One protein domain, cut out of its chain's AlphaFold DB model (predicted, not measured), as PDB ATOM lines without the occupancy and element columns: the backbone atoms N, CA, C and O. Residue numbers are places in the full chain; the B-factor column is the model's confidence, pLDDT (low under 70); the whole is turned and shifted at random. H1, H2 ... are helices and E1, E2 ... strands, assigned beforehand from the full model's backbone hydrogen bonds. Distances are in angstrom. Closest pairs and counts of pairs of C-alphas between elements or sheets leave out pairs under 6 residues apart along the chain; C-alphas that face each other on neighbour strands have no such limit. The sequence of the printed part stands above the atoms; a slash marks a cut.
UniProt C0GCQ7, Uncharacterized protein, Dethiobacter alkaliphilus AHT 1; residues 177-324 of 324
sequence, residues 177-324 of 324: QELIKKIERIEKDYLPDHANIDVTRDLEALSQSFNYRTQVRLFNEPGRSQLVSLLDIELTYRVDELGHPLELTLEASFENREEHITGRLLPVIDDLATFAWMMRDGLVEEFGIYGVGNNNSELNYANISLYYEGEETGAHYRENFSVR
ATOM      1  N   GLN A 177     589.012 539.977 508.745       86.31
ATOM      2  CA  GLN A 177     589.806 538.995 509.493       86.31
ATOM      3  C   GLN A 177     589.962 537.656 508.766       86.31
ATOM      4  O   GLN A 177     590.992 536.994 508.916       86.31
ATOM      5  N   GLU A 178     588.963 537.222 508.005       87.38
ATOM      6  CA  GLU A 178     589.061 536.014 507.184       87.38
ATOM      7  C   GLU A 178     590.021 536.231 506.018       87.38
ATOM      8  O   GLU A 178     590.888 535.386 505.776       87.38
ATOM      9  N   LEU A 179     589.958 537.411 505.399       87.31
ATOM     10  CA  LEU A 179     590.884 537.812 504.347       87.31
ATOM     11  C   LEU A 179     592.336 537.848 504.840       87.31
ATOM     12  O   LEU A 179     593.214 537.262 504.206       87.31
ATOM     13  N   ILE A 180     592.587 538.453 506.009       91.75
ATOM     14  CA  ILE A 180     593.917 538.448 506.643       91.75
ATOM     15  C   ILE A 180     594.411 537.017 506.833       91.75
ATOM     16  O   ILE A 180     595.521 536.691 506.422       91.75
ATOM     17  N   LYS A 181     593.584 536.137 507.410       91.94
ATOM     18  CA  LYS A 181     593.963 534.734 507.634       91.94
ATOM     19  C   LYS A 181     594.271 534.007 506.329       91.94
ATOM     20  O   LYS A 181     595.123 533.117 506.335       91.94
ATOM     21  N   LYS A 182     593.569 534.321 505.234       91.31
ATOM     22  CA  LYS A 182     593.840 533.728 503.921       91.31
ATOM     23  C   LYS A 182     595.180 534.214 503.375       91.31
ATOM     24  O   LYS A 182     596.001 533.375 503.015       91.31
ATOM     25  N   ILE A 183     595.435 535.523 503.402       94.00
ATOM     26  CA  ILE A 183     596.716 536.120 502.991       94.00
ATOM     27  C   ILE A 183     597.864 535.519 503.802       94.00
ATOM     28  O   ILE A 183     598.793 534.966 503.226       94.00
ATOM     29  N   GLU A 184     597.763 535.526 505.132       95.00
ATOM     30  CA  GLU A 184     598.794 534.984 506.023       95.00
ATOM     31  C   GLU A 184     599.039 533.488 505.795       95.00
ATOM     32  O   GLU A 184     600.167 533.012 505.930       95.00
ATOM     33  N   ARG A 185     597.997 532.725 505.443       95.50
ATOM     34  CA  ARG A 185     598.141 531.311 505.085       95.50
ATOM     35  C   ARG A 185     598.904 531.144 503.776       95.50
ATOM     36  O   ARG A 185     599.825 530.340 503.737       95.50
ATOM     37  N   ILE A 186     598.549 531.899 502.737       95.19
ATOM     38  CA  ILE A 186     599.240 531.830 501.443       95.19
ATOM     39  C   ILE A 186     600.698 532.270 501.602       95.19
ATOM     40  O   ILE A 186     601.593 531.586 501.117       95.19
ATOM     41  N   GLU A 187     600.956 533.359 502.331       95.00
ATOM     42  CA  GLU A 187     602.315 533.796 502.670       95.00
ATOM     43  C   GLU A 187     603.079 532.674 503.381       95.00
ATOM     44  O   GLU A 187     604.175 532.316 502.973       95.00
ATOM     45  N   LYS A 188     602.495 532.051 504.404       95.44
ATOM     46  CA  LYS A 188     603.156 530.973 505.143       95.44
ATOM     47  C   LYS A 188     603.461 529.739 504.285       95.44
ATOM     48  O   LYS A 188     604.497 529.109 504.493       95.44
ATOM     49  N   ASP A 189     602.540 529.361 503.407       95.69
ATOM     50  CA  ASP A 189     602.624 528.106 502.660       95.69
ATOM     51  C   ASP A 189     603.476 528.241 501.386       95.69
ATOM     52  O   ASP A 189     604.075 527.254 500.961       95.69
ATOM     53  N   TYR A 190     603.553 529.443 500.799       95.50
ATOM     54  CA  TYR A 190     604.159 529.654 499.479       95.50
ATOM     55  C   TYR A 190     605.265 530.712 499.426       95.50
ATOM     56  O   TYR A 190     606.049 530.669 498.484       95.50
ATOM     57  N   LEU A 191     605.374 531.650 500.378       94.12
ATOM     58  CA  LEU A 191     606.454 532.643 500.348       94.12
ATOM     59  C   LEU A 191     607.802 531.946 500.621       94.12
ATOM     60  O   LEU A 191     607.982 531.379 501.704       94.12
ATOM     61  N   PRO A 192     608.769 531.987 499.686       91.56
ATOM     62  CA  PRO A 192     610.020 531.267 499.864       91.56
ATOM     63  C   PRO A 192     610.877 531.874 500.982       91.56
ATOM     64  O   PRO A 192     611.181 533.068 500.985       91.56
ATOM     65  N   ASP A 193     611.329 531.025 501.908       91.38
ATOM     66  CA  ASP A 193     612.316 531.386 502.931       91.38
ATOM     67  C   ASP A 193     613.733 531.221 502.364       91.38
ATOM     68  O   ASP A 193     614.275 530.116 502.267       91.38
ATOM     69  N   HIS A 194     614.336 532.330 501.929       91.12
ATOM     70  CA  HIS A 194     615.674 532.328 501.349       91.12
ATOM     71  C   HIS A 194     616.476 533.563 501.775       91.12
ATOM     72  O   HIS A 194     615.988 534.687 501.737       91.12
ATOM     73  N   ALA A 195     617.764 533.384 502.095       90.06
ATOM     74  CA  ALA A 195     618.635 534.450 502.621       90.06
ATOM     75  C   ALA A 195     618.866 535.640 501.665       90.06
ATOM     76  O   ALA A 195     619.383 536.679 502.075       90.06
ATOM     77  N   ASN A 196     618.517 535.476 500.388       90.81
ATOM     78  CA  ASN A 196     618.616 536.520 499.370       90.81
ATOM     79  C   ASN A 196     617.296 537.273 499.140       90.81
ATOM     80  O   ASN A 196     617.248 538.135 498.262       90.81
ATOM     81  N   ILE A 197     616.231 536.914 499.855       92.50
ATOM     82  CA  ILE A 197     614.919 537.533 499.718       92.50
ATOM     83  C   ILE A 197     614.767 538.635 500.763       92.50
ATOM     84  O   ILE A 197     615.095 538.461 501.935       92.50
ATOM     85  N   ASP A 198     614.257 539.777 500.315       94.12
ATOM     86  CA  ASP A 198     613.813 540.879 501.158       94.12
ATOM     87  C   ASP A 198     612.314 541.089 500.930       94.12
ATOM     88  O   ASP A 198     611.875 541.224 499.784       94.12
ATOM     89  N   VAL A 199     611.538 541.101 502.012       95.00
ATOM     90  CA  VAL A 199     610.075 541.212 501.973       95.00
ATOM     91  C   VAL A 199     609.669 542.493 502.679       95.00
ATOM     92  O   VAL A 199     609.977 542.694 503.853       95.00
ATOM     93  N   THR A 200     608.959 543.363 501.971       96.06
ATOM     94  CA  THR A 200     608.273 544.516 502.562       96.06
ATOM     95  C   THR A 200     606.778 544.274 502.486       96.06
ATOM     96  O   THR A 200     606.255 544.017 501.407       96.06
ATOM     97  N   ARG A 201     606.099 544.361 503.629       95.44
ATOM     98  CA  ARG A 201     604.671 544.078 503.750       95.44
ATOM     99  C   ARG A 201     603.974 545.194 504.509       95.44
ATOM    100  O   ARG A 201     604.449 545.593 505.573       95.44
ATOM    101  N   ASP A 202     602.841 545.627 503.980       95.75
ATOM    102  CA  ASP A 202     601.894 546.519 504.634       95.75
ATOM    103  C   ASP A 202     600.492 545.902 504.577       95.75
ATOM    104  O   ASP A 202     600.103 545.304 503.572       95.75
ATOM    105  N   LEU A 203     599.764 545.992 505.685       94.56
ATOM    106  CA  LEU A 203     598.405 545.483 505.796       94.56
ATOM    107  C   LEU A 203     597.626 546.354 506.777       94.56
ATOM    108  O   LEU A 203     597.929 546.391 507.971       94.56
ATOM    109  N   GLU A 204     596.567 546.973 506.273       94.12
ATOM    110  CA  GLU A 204     595.596 547.731 507.045       94.12
ATOM    111  C   GLU A 204     594.193 547.205 506.751       94.12
ATOM    112  O   GLU A 204     593.769 547.103 505.602       94.12
ATOM    113  N   ALA A 205     593.453 546.879 507.807       92.12
ATOM    114  CA  ALA A 205     592.107 546.342 507.707       92.12
ATOM    115  C   ALA A 205     591.160 547.118 508.618       92.12
ATOM    116  O   ALA A 205     591.357 547.184 509.834       92.12
ATOM    117  N   LEU A 206     590.112 547.671 508.021       89.25
ATOM    118  CA  LEU A 206     588.992 548.318 508.689       89.25
ATOM    119  C   LEU A 206     587.697 547.596 508.301       89.25
ATOM    120  O   LEU A 206     587.676 546.744 507.418       89.25
ATOM    121  N   SER A 207     586.590 547.947 508.952       84.62
ATOM    122  CA  SER A 207     585.296 547.286 508.732       84.62
ATOM    123  C   SER A 207     584.762 547.395 507.299       84.62
ATOM    124  O   SER A 207     583.990 546.543 506.886       84.62
ATOM    125  N   GLN A 208     585.138 548.440 506.559       88.69
ATOM    126  CA  GLN A 208     584.638 548.723 505.203       88.69
ATOM    127  C   GLN A 208     585.759 549.037 504.209       88.69
ATOM    128  O   GLN A 208     585.497 549.510 503.104       88.69
ATOM    129  N   SER A 209     587.013 548.832 504.598       91.06
ATOM    130  CA  SER A 209     588.149 549.082 503.719       91.06
ATOM    131  C   SER A 209     589.326 548.204 504.083       91.06
ATOM    132  O   SER A 209     589.540 547.887 505.254       91.06
ATOM    133  N   PHE A 210     590.128 547.881 503.086       92.44
ATOM    134  CA  PHE A 210     591.295 547.038 503.247       92.44
ATOM    135  C   PHE A 210     592.381 547.493 502.290       92.44
ATOM    136  O   PHE A 210     592.108 547.729 501.114       92.44
ATOM    137  N   ASN A 211     593.599 547.574 502.806       94.75
ATOM    138  CA  ASN A 211     594.797 547.843 502.038       94.75
ATOM    139  C   ASN A 211     595.804 546.746 502.355       94.75
ATOM    140  O   ASN A 211     596.147 546.519 503.516       94.75
ATOM    141  N   TYR A 212     596.302 546.084 501.329       95.38
ATOM    142  CA  TYR A 212     597.380 545.121 501.435       95.38
ATOM    143  C   TYR A 212     598.393 545.390 500.343       95.38
ATOM    144  O   TYR A 212     598.045 545.546 499.175       95.38
ATOM    145  N   ARG A 213     599.662 545.405 500.729       96.81
ATOM    146  CA  ARG A 213     600.772 545.497 499.800       96.81
ATOM    147  C   ARG A 213     601.876 544.563 500.243       96.81
ATOM    148  O   ARG A 213     602.359 544.660 501.369       96.81
ATOM    149  N   THR A 214     602.332 543.710 499.339       96.94
ATOM    150  CA  THR A 214     603.558 542.942 499.531       96.94
ATOM    151  C   THR A 214     604.505 543.185 498.375       96.94
ATOM    152  O   THR A 214     604.103 543.235 497.213       96.94
ATOM    153  N   GLN A 215     605.773 543.365 498.709       97.00
ATOM    154  CA  GLN A 215     606.851 543.457 497.752       97.00
ATOM    155  C   GLN A 215     607.945 542.480 498.144       97.00
ATOM    156  O   GLN A 215     608.521 542.577 499.232       97.00
ATOM    157  N   VAL A 216     608.264 541.576 497.226       96.31
ATOM    158  CA  VAL A 216     609.297 540.564 497.409       96.31
ATOM    159  C   VAL A 216     610.416 540.830 496.416       96.31
ATOM    160  O   VAL A 216     610.215 540.852 495.203       96.31
ATOM    161  N   ARG A 217     611.615 541.077 496.940       94.69
ATOM    162  CA  ARG A 217     612.817 541.368 496.156       94.69
ATOM    163  C   ARG A 217     613.808 540.232 496.318       94.69
ATOM    164  O   ARG A 217     614.267 539.973 497.428       94.69
ATOM    165  N   LEU A 218     614.182 539.598 495.213       92.94
ATOM    166  CA  LEU A 218     615.247 538.602 495.183       92.94
ATOM    167  C   LEU A 218     616.556 539.247 494.739       92.94
ATOM    168  O   LEU A 218     616.626 539.854 493.671       92.94
ATOM    169  N   PHE A 219     617.610 539.065 495.526       91.56
ATOM    170  CA  PHE A 219     618.958 539.507 495.188       91.56
ATOM    171  C   PHE A 219     619.854 538.337 494.763       91.56
ATOM    172  O   PHE A 219     619.630 537.177 495.113       91.56
ATOM    173  N   ASN A 220     620.916 538.632 494.020       88.62
ATOM    174  CA  ASN A 220     621.889 537.617 493.613       88.62
ATOM    175  C   ASN A 220     622.724 537.072 494.790       88.62
ATOM    176  O   ASN A 220     623.093 535.898 494.795       88.62
ATOM    177  N   GLU A 221     622.967 537.886 495.822       83.06
ATOM    178  CA  GLU A 221     623.686 537.504 497.044       83.06
ATOM    179  C   GLU A 221     622.993 538.048 498.311       83.06
ATOM    180  O   GLU A 221     622.307 539.080 498.249       83.06
ATOM    181  N   PRO A 222     623.192 537.407 499.484       77.38
ATOM    182  CA  PRO A 222     622.751 537.959 500.761       77.38
ATOM    183  C   PRO A 222     623.427 539.314 501.021       77.38
ATOM    184  O   PRO A 222     624.651 539.415 500.983       77.38
ATOM    185  N   GLY A 223     622.649 540.355 501.331       70.00
ATOM    186  CA  GLY A 223     623.195 541.684 501.658       70.00
ATOM    187  C   GLY A 223     623.131 542.747 500.549       70.00
ATOM    188  O   GLY A 223     623.728 543.806 500.723       70.00
ATOM    189  N   ARG A 224     622.337 542.520 499.486       67.62
ATOM    190  CA  ARG A 224     621.887 543.522 498.487       67.62
ATOM    191  C   ARG A 224     622.950 544.028 497.489       67.62
ATOM    192  O   ARG A 224     623.222 545.226 497.432       67.62
ATOM    193  N   SER A 225     623.496 543.156 496.640       74.56
ATOM    194  CA  SER A 225     624.368 543.571 495.520       74.56
ATOM    195  C   SER A 225     623.605 543.919 494.233       74.56
ATOM    196  O   SER A 225     623.794 545.008 493.696       74.56
ATOM    197  N   GLN A 226     622.724 543.039 493.741       86.56
ATOM    198  CA  GLN A 226     621.960 543.248 492.502       86.56
ATOM    199  C   GLN A 226     620.575 542.603 492.601       86.56
ATOM    200  O   GLN A 226     620.463 541.450 493.017       86.56
ATOM    201  N   LEU A 227     619.530 543.353 492.233       89.31
ATOM    202  CA  LEU A 227     618.154 542.855 492.146       89.31
ATOM    203  C   LEU A 227     618.028 541.925 490.934       89.31
ATOM    204  O   LEU A 227     618.361 542.322 489.818       89.31
ATOM    205  N   VAL A 228     617.544 540.714 491.178       90.44
ATOM    206  CA  VAL A 228     617.355 539.649 490.185       90.44
ATOM    207  C   VAL A 228     615.890 539.554 489.790       90.44
ATOM    208  O   VAL A 228     615.572 539.498 488.609       90.44
ATOM    209  N   SER A 229     614.991 539.579 490.772       91.94
ATOM    210  CA  SER A 229     613.554 539.509 490.529       91.94
ATOM    211  C   SER A 229     612.788 540.373 491.521       91.94
ATOM    212  O   SER A 229     613.238 540.596 492.652       91.94
ATOM    213  N   LEU A 230     611.652 540.886 491.060       93.94
ATOM    214  CA  LEU A 230     610.729 541.720 491.806       93.94
ATOM    215  C   LEU A 230     609.313 541.170 491.641       93.94
ATOM    216  O   LEU A 230     608.853 540.972 490.523       93.94
ATOM    217  N   LEU A 231     608.635 540.965 492.763       95.94
ATOM    218  CA  LEU A 231     607.205 540.706 492.839       95.94
ATOM    219  C   LEU A 231     606.564 541.839 493.634       95.94
ATOM    220  O   LEU A 231     607.012 542.131 494.743       95.94
ATOM    221  N   ASP A 232     605.513 542.435 493.091       96.62
ATOM    222  CA  ASP A 232     604.673 543.424 493.762       96.62
ATOM    223  C   ASP A 232     603.211 542.972 493.665       96.62
ATOM    224  O   ASP A 232     602.722 542.677 492.575       96.62
ATOM    225  N   ILE A 233     602.518 542.907 494.802       96.50
ATOM    226  CA  ILE A 233     601.073 542.662 494.868       96.50
ATOM    227  C   ILE A 233     600.452 543.753 495.728       96.50
ATOM    228  O   ILE A 233     600.886 543.971 496.862       96.50
ATOM    229  N   GLU A 234     599.434 544.413 495.196       96.19
ATOM    230  CA  GLU A 234     598.676 545.465 495.859       96.19
ATOM    231  C   GLU A 234     597.182 545.171 495.742       96.19
ATOM    232  O   GLU A 234     596.670 544.898 494.661       96.19
ATOM    233  N   LEU A 235     596.484 545.218 496.869       93.94
ATOM    234  CA  LEU A 235     595.041 545.084 496.959       93.94
ATOM    235  C   LEU A 235     594.504 546.243 497.787       93.94
ATOM    236  O   LEU A 235     594.834 546.375 498.965       93.94
ATOM    237  N   THR A 236     593.615 547.013 497.184       93.81
ATOM    238  CA  THR A 236     592.892 548.097 497.838       93.81
ATOM    239  C   THR A 236     591.412 547.899 497.581       93.81
ATOM    240  O   THR A 236     591.001 547.774 496.428       93.81
ATOM    241  N   TYR A 237     590.595 547.886 498.631       91.38
ATOM    242  CA  TYR A 237     589.148 547.969 498.464       91.38
ATOM    243  C   TYR A 237     588.478 548.857 499.506       91.38
ATOM    244  O   TYR A 237     588.945 548.999 500.639       91.38
ATOM    245  N   ARG A 238     587.333 549.417 499.118       92.50
ATOM    246  CA  ARG A 238     586.381 550.100 499.990       92.50
ATOM    247  C   ARG A 238     584.962 549.741 499.574       92.50
ATOM    248  O   ARG A 238     584.646 549.773 498.388       92.50
ATOM    249  N   VAL A 239     584.108 549.464 500.549       92.50
ATOM    250  CA  VAL A 239     582.696 549.117 500.341       92.50
ATOM    251  C   VAL A 239     581.767 550.070 501.085       92.50
ATOM    252  O   VAL A 239     582.190 550.755 502.018       92.50
ATOM    253  N   ASP A 240     580.507 550.133 500.665       91.25
ATOM    254  CA  ASP A 240     579.448 550.807 501.419       91.25
ATOM    255  C   ASP A 240     578.885 549.920 502.556       91.25
ATOM    256  O   ASP A 240     579.428 548.870 502.899       91.25
ATOM    257  N   GLU A 241     577.806 550.363 503.207       89.31
ATOM    258  CA  GLU A 241     577.141 549.616 504.292       89.31
ATOM    259  C   GLU A 241     576.436 548.335 503.821       89.31
ATOM    260  O   GLU A 241     576.100 547.491 504.650       89.31
ATOM    261  N   LEU A 242     576.210 548.192 502.514       90.19
ATOM    262  CA  LEU A 242     575.555 547.045 501.887       90.19
ATOM    263  C   LEU A 242     576.561 546.093 501.227       90.19
ATOM    264  O   LEU A 242     576.153 545.069 500.691       90.19
ATOM    265  N   GLY A 243     577.861 546.409 501.271       89.19
ATOM    266  CA  GLY A 243     578.914 545.612 500.644       89.19
ATOM    267  C   GLY A 243     579.148 545.939 499.168       89.19
ATOM    268  O   GLY A 243     579.933 545.248 498.517       89.19
ATOM    269  N   HIS A 244     578.522 546.987 498.618       91.06
ATOM    270  CA  HIS A 244     578.809 547.403 497.249       91.06
ATOM    271  C   HIS A 244     580.214 548.009 497.168       91.06
ATOM    272  O   HIS A 244     580.559 548.862 497.994       91.06
ATOM    273  N   PRO A 245     581.021 547.635 496.163       91.44
ATOM    274  CA  PRO A 245     582.346 548.206 495.979       91.44
ATOM    275  C   PRO A 245     582.247 549.686 495.590       91.44
ATOM    276  O   PRO A 245     581.652 550.048 494.579       91.44
ATOM    277  N   LEU A 246     582.872 550.540 496.396       91.75
ATOM    278  CA  LEU A 246     583.149 551.947 496.084       91.75
ATOM    279  C   LEU A 246     584.533 552.118 495.452       91.75
ATOM    280  O   LEU A 246     584.799 553.115 494.786       91.75
ATOM    281  N   GLU A 247     585.437 551.188 495.748       92.00
ATOM    282  CA  GLU A 247     586.797 551.104 495.235       92.00
ATOM    283  C   GLU A 247     587.228 549.640 495.334       92.00
ATOM    284  O   GLU A 247     587.011 549.003 496.364       92.00
ATOM    285  N   LEU A 248     587.814 549.100 494.275       92.75
ATOM    286  CA  LEU A 248     588.464 547.794 494.289       92.75
ATOM    287  C   LEU A 248     589.551 547.828 493.224       92.75
ATOM    288  O   LEU A 248     589.260 548.103 492.063       92.75
ATOM    289  N   THR A 249     590.787 547.583 493.636       94.88
ATOM    290  CA  THR A 249     591.946 547.418 492.762       94.88
ATOM    291  C   THR A 249     592.769 546.255 493.289       94.88
ATOM    292  O   THR A 249     593.119 546.241 494.468       94.88
ATOM    293  N   LEU A 250     593.074 545.295 492.427       94.88
ATOM    294  CA  LEU A 250     594.043 544.237 492.678       94.88
ATOM    295  C   LEU A 250     595.068 544.282 491.554       94.88
ATOM    296  O   LEU A 250     594.748 543.956 490.414       94.88
ATOM    297  N   GLU A 251     596.294 544.656 491.883       95.69
ATOM    298  CA  GLU A 251     597.420 544.639 490.963       95.69
ATOM    299  C   GLU A 251     598.429 543.581 491.411       95.69
ATOM    300  O   GLU A 251     598.836 543.543 492.571       95.69
ATOM    301  N   ALA A 252     598.845 542.723 490.486       94.62
ATOM    302  CA  ALA A 252     599.926 541.772 490.692       94.62
ATOM    303  C   ALA A 252     600.930 541.926 489.553       94.62
ATOM    304  O   ALA A 252     600.565 541.888 488.380       94.62
ATOM    305  N   SER A 253     602.205 542.096 489.885       94.94
ATOM    306  CA  SER A 253     603.272 542.197 488.899       94.94
ATOM    307  C   SER A 253     604.484 541.380 489.303       94.94
ATOM    308  O   SER A 253     604.866 541.316 490.470       94.94
ATOM    309  N   PHE A 254     605.091 540.747 488.312       93.88
ATOM    310  CA  PHE A 254     606.293 539.957 488.455       93.88
ATOM    311  C   PHE A 254     607.279 540.355 487.364       93.88
ATOM    312  O   PHE A 254     606.942 540.462 486.186       93.88
ATOM    313  N   GLU A 255     608.520 540.597 487.753       91.81
ATOM    314  CA  GLU A 255     609.601 540.946 486.849       91.81
ATOM    315  C   GLU A 255     610.807 540.066 487.169       91.81
ATOM    316  O   GLU A 255     611.323 540.059 488.292       91.81
ATOM    317  N   ASN A 256     611.286 539.338 486.166       88.00
ATOM    318  CA  ASN A 256     612.579 538.674 486.208       88.00
ATOM    319  C   ASN A 256     613.570 539.455 485.334       88.00
ATOM    320  O   ASN A 256     613.383 539.609 484.130       88.00
ATOM    321  N   ARG A 257     614.633 539.966 485.958       85.12
ATOM    322  CA  ARG A 257     615.623 540.848 485.324       85.12
ATOM    323  C   ARG A 257     616.841 540.103 484.789       85.12
ATOM    324  O   ARG A 257     617.744 540.734 484.240       85.12
ATOM    325  N   GLU A 258     616.907 538.785 484.962       73.69
ATOM    326  CA  GLU A 258     618.037 537.976 484.512       73.69
ATOM    327  C   GLU A 258     617.696 537.253 483.196       73.69
ATOM    328  O   GLU A 258     617.054 536.205 483.181       73.69
ATOM    329  N   GLU A 259     618.161 537.797 482.064       59.53
ATOM    330  CA  GLU A 259     617.955 537.208 480.722       59.53
ATOM    331  C   GLU A 259     618.684 535.862 480.522       59.53
ATOM    332  O   GLU A 259     618.440 535.135 479.555       59.53
ATOM    333  N   HIS A 260     619.606 535.506 481.423       55.25
ATOM    334  CA  HIS A 260     620.395 534.278 481.365       55.25
ATOM    335  C   HIS A 260     620.222 533.477 482.647       55.25
ATOM    336  O   HIS A 260     621.104 533.442 483.504       55.25
ATOM    337  N   ILE A 261     619.077 532.801 482.733       54.88
ATOM    338  CA  ILE A 261     618.740 531.838 483.778       54.88
ATOM    339  C   ILE A 261     619.772 530.700 483.772       54.88
ATOM    340  O   ILE A 261     619.609 529.664 483.130       54.88
ATOM    341  N   THR A 262     620.881 530.893 484.473       50.72
ATOM    342  CA  THR A 262     621.879 529.856 484.706       50.72
ATOM    343  C   THR A 262     622.366 529.986 486.134       50.72
ATOM    344  O   THR A 262     623.235 530.791 486.447       50.72
ATOM    345  N   GLY A 263     621.802 529.186 487.040       61.22
ATOM    346  CA  GLY A 263     622.306 529.167 488.404       61.22
ATOM    347  C   GLY A 263     621.365 528.613 489.458       61.22
ATOM    348  O   GLY A 263     620.247 528.179 489.204       61.22
ATOM    349  N   ARG A 264     621.884 528.671 490.685       72.44
ATOM    350  CA  ARG A 264     621.289 528.223 491.951       72.44
ATOM    351  C   ARG A 264     619.962 528.914 492.310       72.44
ATOM    352  O   ARG A 264     619.264 528.404 493.177       72.44
ATOM    353  N   LEU A 265     619.641 530.053 491.694       84.62
ATOM    354  CA  LEU A 265     618.484 530.884 492.049       84.62
ATOM    355  C   LEU A 265     617.228 530.608 491.216       84.62
ATOM    356  O   LEU A 265     616.162 531.042 491.630       84.62
ATOM    357  N   LEU A 266     617.318 529.855 490.111       85.19
ATOM    358  CA  LEU A 266     616.144 529.515 489.296       85.19
ATOM    359  C   LEU A 266     615.005 528.877 490.119       85.19
ATOM    360  O   LEU A 266     613.895 529.387 490.035       85.19
ATOM    361  N   PRO A 267     615.252 527.880 490.996       89.50
ATOM    362  CA  PRO A 267     614.178 527.320 491.819       89.50
ATOM    363  C   PRO A 267     613.497 528.362 492.717       89.50
ATOM    364  O   PRO A 267     612.298 528.304 492.930       89.50
ATOM    365  N   VAL A 268     614.252 529.356 493.202       90.75
ATOM    366  CA  VAL A 268     613.709 530.431 494.048       90.75
ATOM    367  C   VAL A 268     612.839 531.389 493.227       90.75
ATOM    368  O   VAL A 268     611.844 531.896 493.731       90.75
ATOM    369  N   ILE A 269     613.202 531.640 491.966       90.50
ATOM    370  CA  ILE A 269     612.395 532.433 491.028       90.50
ATOM    371  C   ILE A 269     611.083 531.697 490.716       90.50
ATOM    372  O   ILE A 269     610.026 532.324 490.739       90.50
ATOM    373  N   ASP A 270     611.136 530.381 490.492       89.75
ATOM    374  CA  ASP A 270     609.946 529.553 490.251       89.75
ATOM    375  C   ASP A 270     609.016 529.523 491.480       89.75
ATOM    376  O   ASP A 270     607.795 529.647 491.345       89.75
ATOM    377  N   ASP A 271     609.582 529.434 492.689       92.88
ATOM    378  CA  ASP A 271     608.827 529.520 493.945       92.88
ATOM    379  C   ASP A 271     608.173 530.905 494.117       92.88
ATOM    380  O   ASP A 271     607.017 531.000 494.530       92.88
ATOM    381  N   LEU A 272     608.866 531.992 493.747       92.69
ATOM    382  CA  LEU A 272     608.306 533.350 493.778       92.69
ATOM    383  C   LEU A 272     607.169 533.540 492.779       92.69
ATOM    384  O   LEU A 272     606.152 534.142 493.127       92.69
ATOM    385  N   ALA A 273     607.322 533.022 491.559       90.62
ATOM    386  CA  ALA A 273     606.244 533.017 490.584       90.62
ATOM    387  C   ALA A 273     605.047 532.242 491.150       90.62
ATOM    388  O   ALA A 273     603.939 532.766 491.185       90.62
ATOM    389  N   THR A 274     605.272 531.043 491.692       93.25
ATOM    390  CA  THR A 274     604.217 530.231 492.317       93.25
ATOM    391  C   THR A 274     603.496 530.993 493.431       93.25
ATOM    392  O   THR A 274     602.269 531.021 493.455       93.25
ATOM    393  N   PHE A 275     604.227 531.670 494.320       94.69
ATOM    394  CA  PHE A 275     603.632 532.528 495.345       94.69
ATOM    395  C   PHE A 275     602.766 533.644 494.742       94.69
ATOM    396  O   PHE A 275     601.644 533.854 495.207       94.69
ATOM    397  N   ALA A 276     603.246 534.317 493.690       92.56
ATOM    398  CA  ALA A 276     602.494 535.358 492.994       92.56
ATOM    399  C   ALA A 276     601.161 534.830 492.444       92.56
ATOM    400  O   ALA A 276     600.113 535.413 492.720       92.56
ATOM    401  N   TRP A 277     601.198 533.694 491.740       91.88
ATOM    402  CA  TRP A 277     600.018 533.023 491.187       91.88
ATOM    403  C   TRP A 277     599.022 532.623 492.279       91.88
ATOM    404  O   TRP A 277     597.842 532.954 492.185       91.88
ATOM    405  N   MET A 278     599.489 531.982 493.354       94.88
ATOM    406  CA  MET A 278     598.613 531.515 494.435       94.88
ATOM    407  C   MET A 278     597.979 532.669 495.218       94.88
ATOM    408  O   MET A 278     596.813 532.585 495.600       94.88
ATOM    409  N   MET A 279     598.721 533.757 495.445       94.25
ATOM    410  CA  MET A 279     598.177 534.961 496.074       94.25
ATOM    411  C   MET A 279     597.152 535.641 495.162       94.25
ATOM    412  O   MET A 279     596.047 535.938 495.611       94.25
ATOM    413  N   ARG A 280     597.480 535.832 493.878       92.06
ATOM    414  CA  ARG A 280     596.582 536.427 492.881       92.06
ATOM    415  C   ARG A 280     595.278 535.643 492.768       92.06
ATOM    416  O   ARG A 280     594.216 536.226 492.958       92.06
ATOM    417  N   ASP A 281     595.340 534.334 492.530       90.75
ATOM    418  CA  ASP A 281     594.147 533.490 492.387       90.75
ATOM    419  C   ASP A 281     593.337 533.429 493.682       90.75
ATOM    420  O   ASP A 281     592.109 533.524 493.654       90.75
ATOM    421  N   GLY A 282     594.024 533.336 494.823       90.06
ATOM    422  CA  GLY A 282     593.390 533.333 496.132       90.06
ATOM    423  C   GLY A 282     592.575 534.599 496.392       90.06
ATOM    424  O   GLY A 282     591.464 534.489 496.909       90.06
ATOM    425  N   LEU A 283     593.100 535.772 496.028       90.38
ATOM    426  CA  LEU A 283     592.410 537.056 496.178       90.38
ATOM    427  C   LEU A 283     591.299 537.230 495.135       90.38
ATOM    428  O   LEU A 283     590.180 537.569 495.503       90.38
ATOM    429  N   VAL A 284     591.566 536.936 493.859       89.94
ATOM    430  CA  VAL A 284     590.561 536.990 492.780       89.94
ATOM    431  C   VAL A 284     589.328 536.141 493.109       89.94
ATOM    432  O   VAL A 284     588.197 536.550 492.834       89.94
ATOM    433  N   GLU A 285     589.541 534.966 493.702       87.06
ATOM    434  CA  GLU A 285     588.466 534.079 494.132       87.06
ATOM    435  C   GLU A 285     587.665 534.638 495.306       87.06
ATOM    436  O   GLU A 285     586.440 534.606 495.227       87.06
ATOM    437  N   GLU A 286     588.322 535.170 496.348       86.31
ATOM    438  CA  GLU A 286     587.598 535.803 497.463       86.31
ATOM    439  C   GLU A 286     586.729 536.939 496.930       86.31
ATOM    440  O   GLU A 286     585.522 536.910 497.078       86.31
ATOM    441  N   PHE A 287     587.286 537.884 496.178       83.56
ATOM    442  CA  PHE A 287     586.510 539.045 495.728       83.56
ATOM    443  C   PHE A 287     585.503 538.756 494.607       83.56
ATOM    444  O   PHE A 287     584.855 539.676 494.112       83.56
ATOM    445  N   GLY A 288     585.371 537.504 494.159       81.81
ATOM    446  CA  GLY A 288     584.414 537.140 493.117       81.81
ATOM    447  C   GLY A 288     584.704 537.759 491.739       81.81
ATOM    448  O   GLY A 288     583.825 537.754 490.867       81.81
ATOM    449  N   ILE A 289     585.925 538.267 491.528       85.69
ATOM    450  CA  ILE A 289     586.337 539.042 490.343       85.69
ATOM    451  C   ILE A 289     586.905 538.186 489.198       85.69
ATOM    452  O   ILE A 289     587.345 538.716 488.185       85.69
ATOM    453  N   TYR A 290     586.822 536.859 489.292       83.06
ATOM    454  CA  TYR A 290     587.301 535.888 488.288       83.06
ATOM    455  C   TYR A 290     586.550 535.899 486.941       83.06
ATOM    456  O   TYR A 290     586.827 535.075 486.073       83.06
ATOM    457  N   GLY A 291     585.550 536.769 486.775       82.75
ATOM    458  CA  GLY A 291     584.784 536.905 485.533       82.75
ATOM    459  C   GLY A 291     585.496 537.701 484.438       82.75
ATOM    460  O   GLY A 291     585.024 537.714 483.302       82.75
ATOM    461  N   VAL A 292     586.609 538.358 484.774       88.69
ATOM    462  CA  VAL A 292     587.422 539.146 483.846       88.69
ATOM    463  C   VAL A 292     588.827 538.559 483.687       88.69
ATOM    464  O   VAL A 292     589.345 537.902 484.586       88.69
ATOM    465  N   GLY A 293     589.434 538.770 482.521       87.81
ATOM    466  CA  GLY A 293     590.747 538.242 482.147       87.81
ATOM    467  C   GLY A 293     591.076 538.523 480.679       87.81
ATOM    468  O   GLY A 293     590.355 539.254 480.002       87.81
ATOM    469  N   ASN A 294     592.124 537.889 480.143       83.62
ATOM    470  CA  ASN A 294     592.574 538.109 478.756       83.62
ATOM    471  C   ASN A 294     591.468 537.905 477.699       83.62
ATOM    472  O   ASN A 294     591.422 538.622 476.704       83.62
ATOM    473  N   ASN A 295     590.552 536.960 477.930       77.81
ATOM    474  CA  ASN A 295     589.445 536.658 477.012       77.81
ATOM    475  C   ASN A 295     588.166 537.459 477.321       77.81
ATOM    476  O   ASN A 295     587.183 537.397 476.578       77.81
ATOM    477  N   ASN A 296     588.143 538.201 478.430       87.69
ATOM    478  CA  ASN A 296     587.016 539.015 478.861       87.69
ATOM    479  C   ASN A 296     587.508 540.201 479.692       87.69
ATOM    480  O   ASN A 296     587.536 540.137 480.914       87.69
ATOM    481  N   SER A 297     587.931 541.278 479.036       91.12
ATOM    482  CA  SER A 297     588.515 542.430 479.732       91.12
ATOM    483  C   SER A 297     587.505 543.225 480.563       91.12
ATOM    484  O   SER A 297     587.912 544.096 481.325       91.12
ATOM    485  N   GLU A 298     586.205 542.968 480.404       93.75
ATOM    486  CA  GLU A 298     585.140 543.700 481.084       93.75
ATOM    487  C   GLU A 298     583.958 542.784 481.433       93.75
ATOM    488  O   GLU A 298     583.514 541.984 480.609       93.75
ATOM    489  N   LEU A 299     583.427 542.929 482.648       93.38
ATOM    490  CA  LEU A 299     582.193 542.289 483.104       93.38
ATOM    491  C   LEU A 299     581.332 543.317 483.836       93.38
ATOM    492  O   LEU A 299     581.744 543.882 484.847       93.38
ATOM    493  N   ASN A 300     580.114 543.523 483.345       93.12
ATOM    494  CA  ASN A 300     579.191 544.507 483.895       93.12
ATOM    495  C   ASN A 300     578.267 543.869 484.935       93.12
ATOM    496  O   ASN A 300     577.591 542.892 484.632       93.12
ATOM    497  N   TYR A 301     578.193 544.439 486.129       92.75
ATOM    498  CA  TYR A 301     577.148 544.150 487.113       92.75
ATOM    499  C   TYR A 301     576.115 545.279 487.095       92.75
ATOM    500  O   TYR A 301     576.321 546.315 486.458       92.75
ATOM    501  N   ALA A 302     575.002 545.128 487.811       90.88
ATOM    502  CA  ALA A 302     573.991 546.186 487.847       90.88
ATOM    503  C   ALA A 302     574.456 547.491 488.507       90.88
ATOM    504  O   ALA A 302     573.913 548.553 488.199       90.88
ATOM    505  N   ASN A 303     575.433 547.425 489.415       91.38
ATOM    506  CA  ASN A 303     575.929 548.579 490.166       91.38
ATOM    507  C   ASN A 303     577.276 549.124 489.669       91.38
ATOM    508  O   ASN A 303     577.549 550.299 489.902       91.38
ATOM    509  N   ILE A 304     578.106 548.298 489.028       93.19
ATOM    510  CA  ILE A 304     579.503 548.611 488.695       93.19
ATOM    511  C   ILE A 304     580.001 547.791 487.497       93.19
ATOM    512  O   ILE A 304     579.417 546.759 487.162       93.19
ATOM    513  N   SER A 305     581.134 548.184 486.918       93.50
ATOM    514  CA  SER A 305     581.829 547.385 485.902       93.50
ATOM    515  C   SER A 305     583.193 546.920 486.415       93.50
ATOM    516  O   SER A 305     583.979 547.710 486.943       93.50
ATOM    517  N   LEU A 306     583.469 545.622 486.274       94.19
ATOM    518  CA  LEU A 306     584.791 545.041 486.501       94.19
ATOM    519  C   LEU A 306     585.622 545.136 485.230       94.19
ATOM    520  O   LEU A 306     585.144 544.786 484.154       94.19
ATOM    521  N   TYR A 307     586.882 545.517 485.389       94.62
ATOM    522  CA  TYR A 307     587.861 545.638 484.319       94.62
ATOM    523  C   TYR A 307     589.093 544.803 484.613       94.62
ATOM    524  O   TYR A 307     589.515 544.681 485.764       94.62
ATOM    525  N   TYR A 308     589.690 544.295 483.544       94.44
ATOM    526  CA  TYR A 308     590.966 543.611 483.559       94.44
ATOM    527  C   TYR A 308     591.914 544.225 482.528       94.44
ATOM    528  O   TYR A 308     591.564 544.385 481.355       94.44
ATOM    529  N   GLU A 309     593.132 544.516 482.969       93.81
ATOM    530  CA  GLU A 309     594.251 544.929 482.128       93.81
ATOM    531  C   GLU A 309     595.433 543.991 482.407       93.81
ATOM    532  O   GLU A 309     595.898 543.894 483.542       93.81
ATOM    533  N   GLY A 310     595.902 543.291 481.375       91.06
ATOM    534  CA  GLY A 310     597.032 542.368 481.455       91.06
ATOM    535  C   GLY A 310     598.133 542.754 480.476       91.06
ATOM    536  O   GLY A 310     597.858 543.075 479.319       91.06
ATOM    537  N   GLU A 311     599.379 542.706 480.932       90.31
ATOM    538  CA  GLU A 311     600.572 542.909 480.119       90.31
ATOM    539  C   GLU A 311     601.566 541.776 480.383       90.31
ATOM    540  O   GLU A 311     601.966 541.531 481.519       90.31
ATOM    541  N   GLU A 312     601.997 541.102 479.318       87.38
ATOM    542  CA  GLU A 312     603.044 540.086 479.378       87.38
ATOM    543  C   GLU A 312     604.098 540.396 478.311       87.38
ATOM    544  O   GLU A 312     603.826 540.371 477.107       87.38
ATOM    545  N   THR A 313     605.312 540.737 478.748       81.81
ATOM    546  CA  THR A 313     606.431 541.083 477.866       81.81
ATOM    547  C   THR A 313     607.710 540.370 478.299       81.81
ATOM    548  O   THR A 313     608.460 540.809 479.168       81.81
ATOM    549  N   GLY A 314     607.997 539.238 477.651       80.12
ATOM    550  CA  GLY A 314     609.218 538.470 477.892       80.12
ATOM    551  C   GLY A 314     609.282 537.915 479.316       80.12
ATOM    552  O   GLY A 314     608.668 536.898 479.605       80.12
ATOM    553  N   ALA A 315     610.058 538.565 480.183       80.81
ATOM    554  CA  ALA A 315     610.263 538.171 481.577       80.81
ATOM    555  C   ALA A 315     609.471 539.041 482.577       80.81
ATOM    556  O   ALA A 315     609.696 538.963 483.787       80.81
ATOM    557  N   HIS A 316     608.575 539.889 482.069       87.00
ATOM    558  CA  HIS A 316     607.693 540.736 482.852       87.00
ATOM    559  C   HIS A 316     606.230 540.350 482.639       87.00
ATOM    560  O   HIS A 316     605.798 540.104 481.513       87.00
ATOM    561  N   TYR A 317     605.485 540.349 483.735       90.50
ATOM    562  CA  TYR A 317     604.055 540.123 483.787       90.50
ATOM    563  C   TYR A 317     603.415 541.133 484.736       90.50
ATOM    564  O   TYR A 317     603.938 541.382 485.826       90.50
ATOM    565  N   ARG A 318     602.272 541.687 484.343       92.81
ATOM    566  CA  ARG A 318     601.447 542.562 485.172       92.81
ATOM    567  C   ARG A 318     599.979 542.318 484.871       92.81
ATOM    568  O   ARG A 318     599.573 542.316 483.715       92.81
ATOM    569  N   GLU A 319     599.184 542.193 485.918       93.19
ATOM    570  CA  GLU A 319     597.730 542.174 485.843       93.19
ATOM    571  C   GLU A 319     597.139 543.188 486.802       93.19
ATOM    572  O   GLU A 319     597.622 543.354 487.923       93.19
ATOM    573  N   ASN A 320     596.062 543.825 486.366       93.88
ATOM    574  CA  ASN A 320     595.278 544.750 487.157       93.88
ATOM    575  C   ASN A 320     593.789 544.432 486.998       93.88
ATOM    576  O   ASN A 320     593.257 544.443 485.887       93.88
ATOM    577  N   PHE A 321     593.124 544.187 488.120       94.75
ATOM    578  CA  PHE A 321     591.681 544.051 488.231       94.75
ATOM    579  C   PHE A 321     591.137 545.287 488.933       94.75
ATOM    580  O   PHE A 321     591.598 545.620 490.023       94.75
ATOM    581  N   SER A 322     590.141 545.951 488.352       93.12
ATOM    582  CA  SER A 322     589.574 547.157 488.959       93.12
ATOM    583  C   SER A 322     588.067 547.276 488.783       93.12
ATOM    584  O   SER A 322     587.494 546.732 487.842       93.12
ATOM    585  N   VAL A 323     587.433 548.004 489.698       90.62
ATOM    586  CA  VAL A 323     586.037 548.445 489.588       90.62
ATOM    587  C   VAL A 323     586.000 549.896 489.106       90.62
ATOM    588  O   VAL A 323     586.784 550.714 489.596       90.62
ATOM    589  N   ARG A 324     585.089 550.229 488.181       78.06
ATOM    590  CA  ARG A 324     584.759 551.622 487.820       78.06
ATOM    591  C   ARG A 324     583.269 551.912 487.915       78.06
ATOM    592  O   ARG A 324     582.468 550.961 487.751       78.06
TER     593      ARG A 324
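Overview. This is residues 177 to 324 of the 324 residues of an uncharacterized protein of Dethiobacter alkaliphilus AHT 1 (UniProt C0GCQ7). A wide sheet of seven strands has two antiparallel helices, H1 and H2, side by side over one face; its other face is bare. H1 covers E1 and E2, H2 covers E3 and E4, and the E7, E6, E5 end has no helix over it. The printed part has 148 residues in the order H1 E1 E2 E3 E4 H2 E5 E6 E7; the antiparallel sheet runs E1 E2 E3 E4 E7 E6 E5. The class is mixed, helices and strands, and the whole is compact, with a radius of gyration of the C-alphas of 16.4 A and spans of 51 by 33 by 21 A.

Along the chain. H1, residues 177 to 190, begins at C-alpha 177 (589.806, 538.995, 509.493) and is 19.8 A long. E1 is 197 to 206, E2 209 to 219 and E3 227 to 239, 36.9 A. E4 is 245 to 256, H2 266 to 286, 30.3 A, E5 298 to 300 and E6 305 to 313. E7, 316 to 323, ends at C-alpha 323 (586.037, 548.445, 489.588).

Arrangement. E1 to E4, and E5 to E7, are meanders, each strand the antiparallel neighbour of the one before. N 202 and O 213 of E1 and E2 are 2.8 A apart, within hydrogen-bond range; so are N 252 and O 319 of E4 and E7, 2.9 A. Two layers, helices on one face, are made by H1 at a height over the sheet of 11.2 A and H2 at 9.5 A, along the strands. H1 and H2 touch, closest at the C-alphas of Tyr 190 and Phe 275, 5.1 A, at a shallow tilt of 20 degrees, opposite ways. In both helices every O i to N i+4 pair is within hydrogen-bond range.

Size, cuts and confidence. The C-alphas farthest apart, Glu 241 and Thr 262, are 52.7 A apart. The printed part has no cut; the link H2 to E5 is long. Residue 224 and residues 259 to 263 are under pLDDT 70.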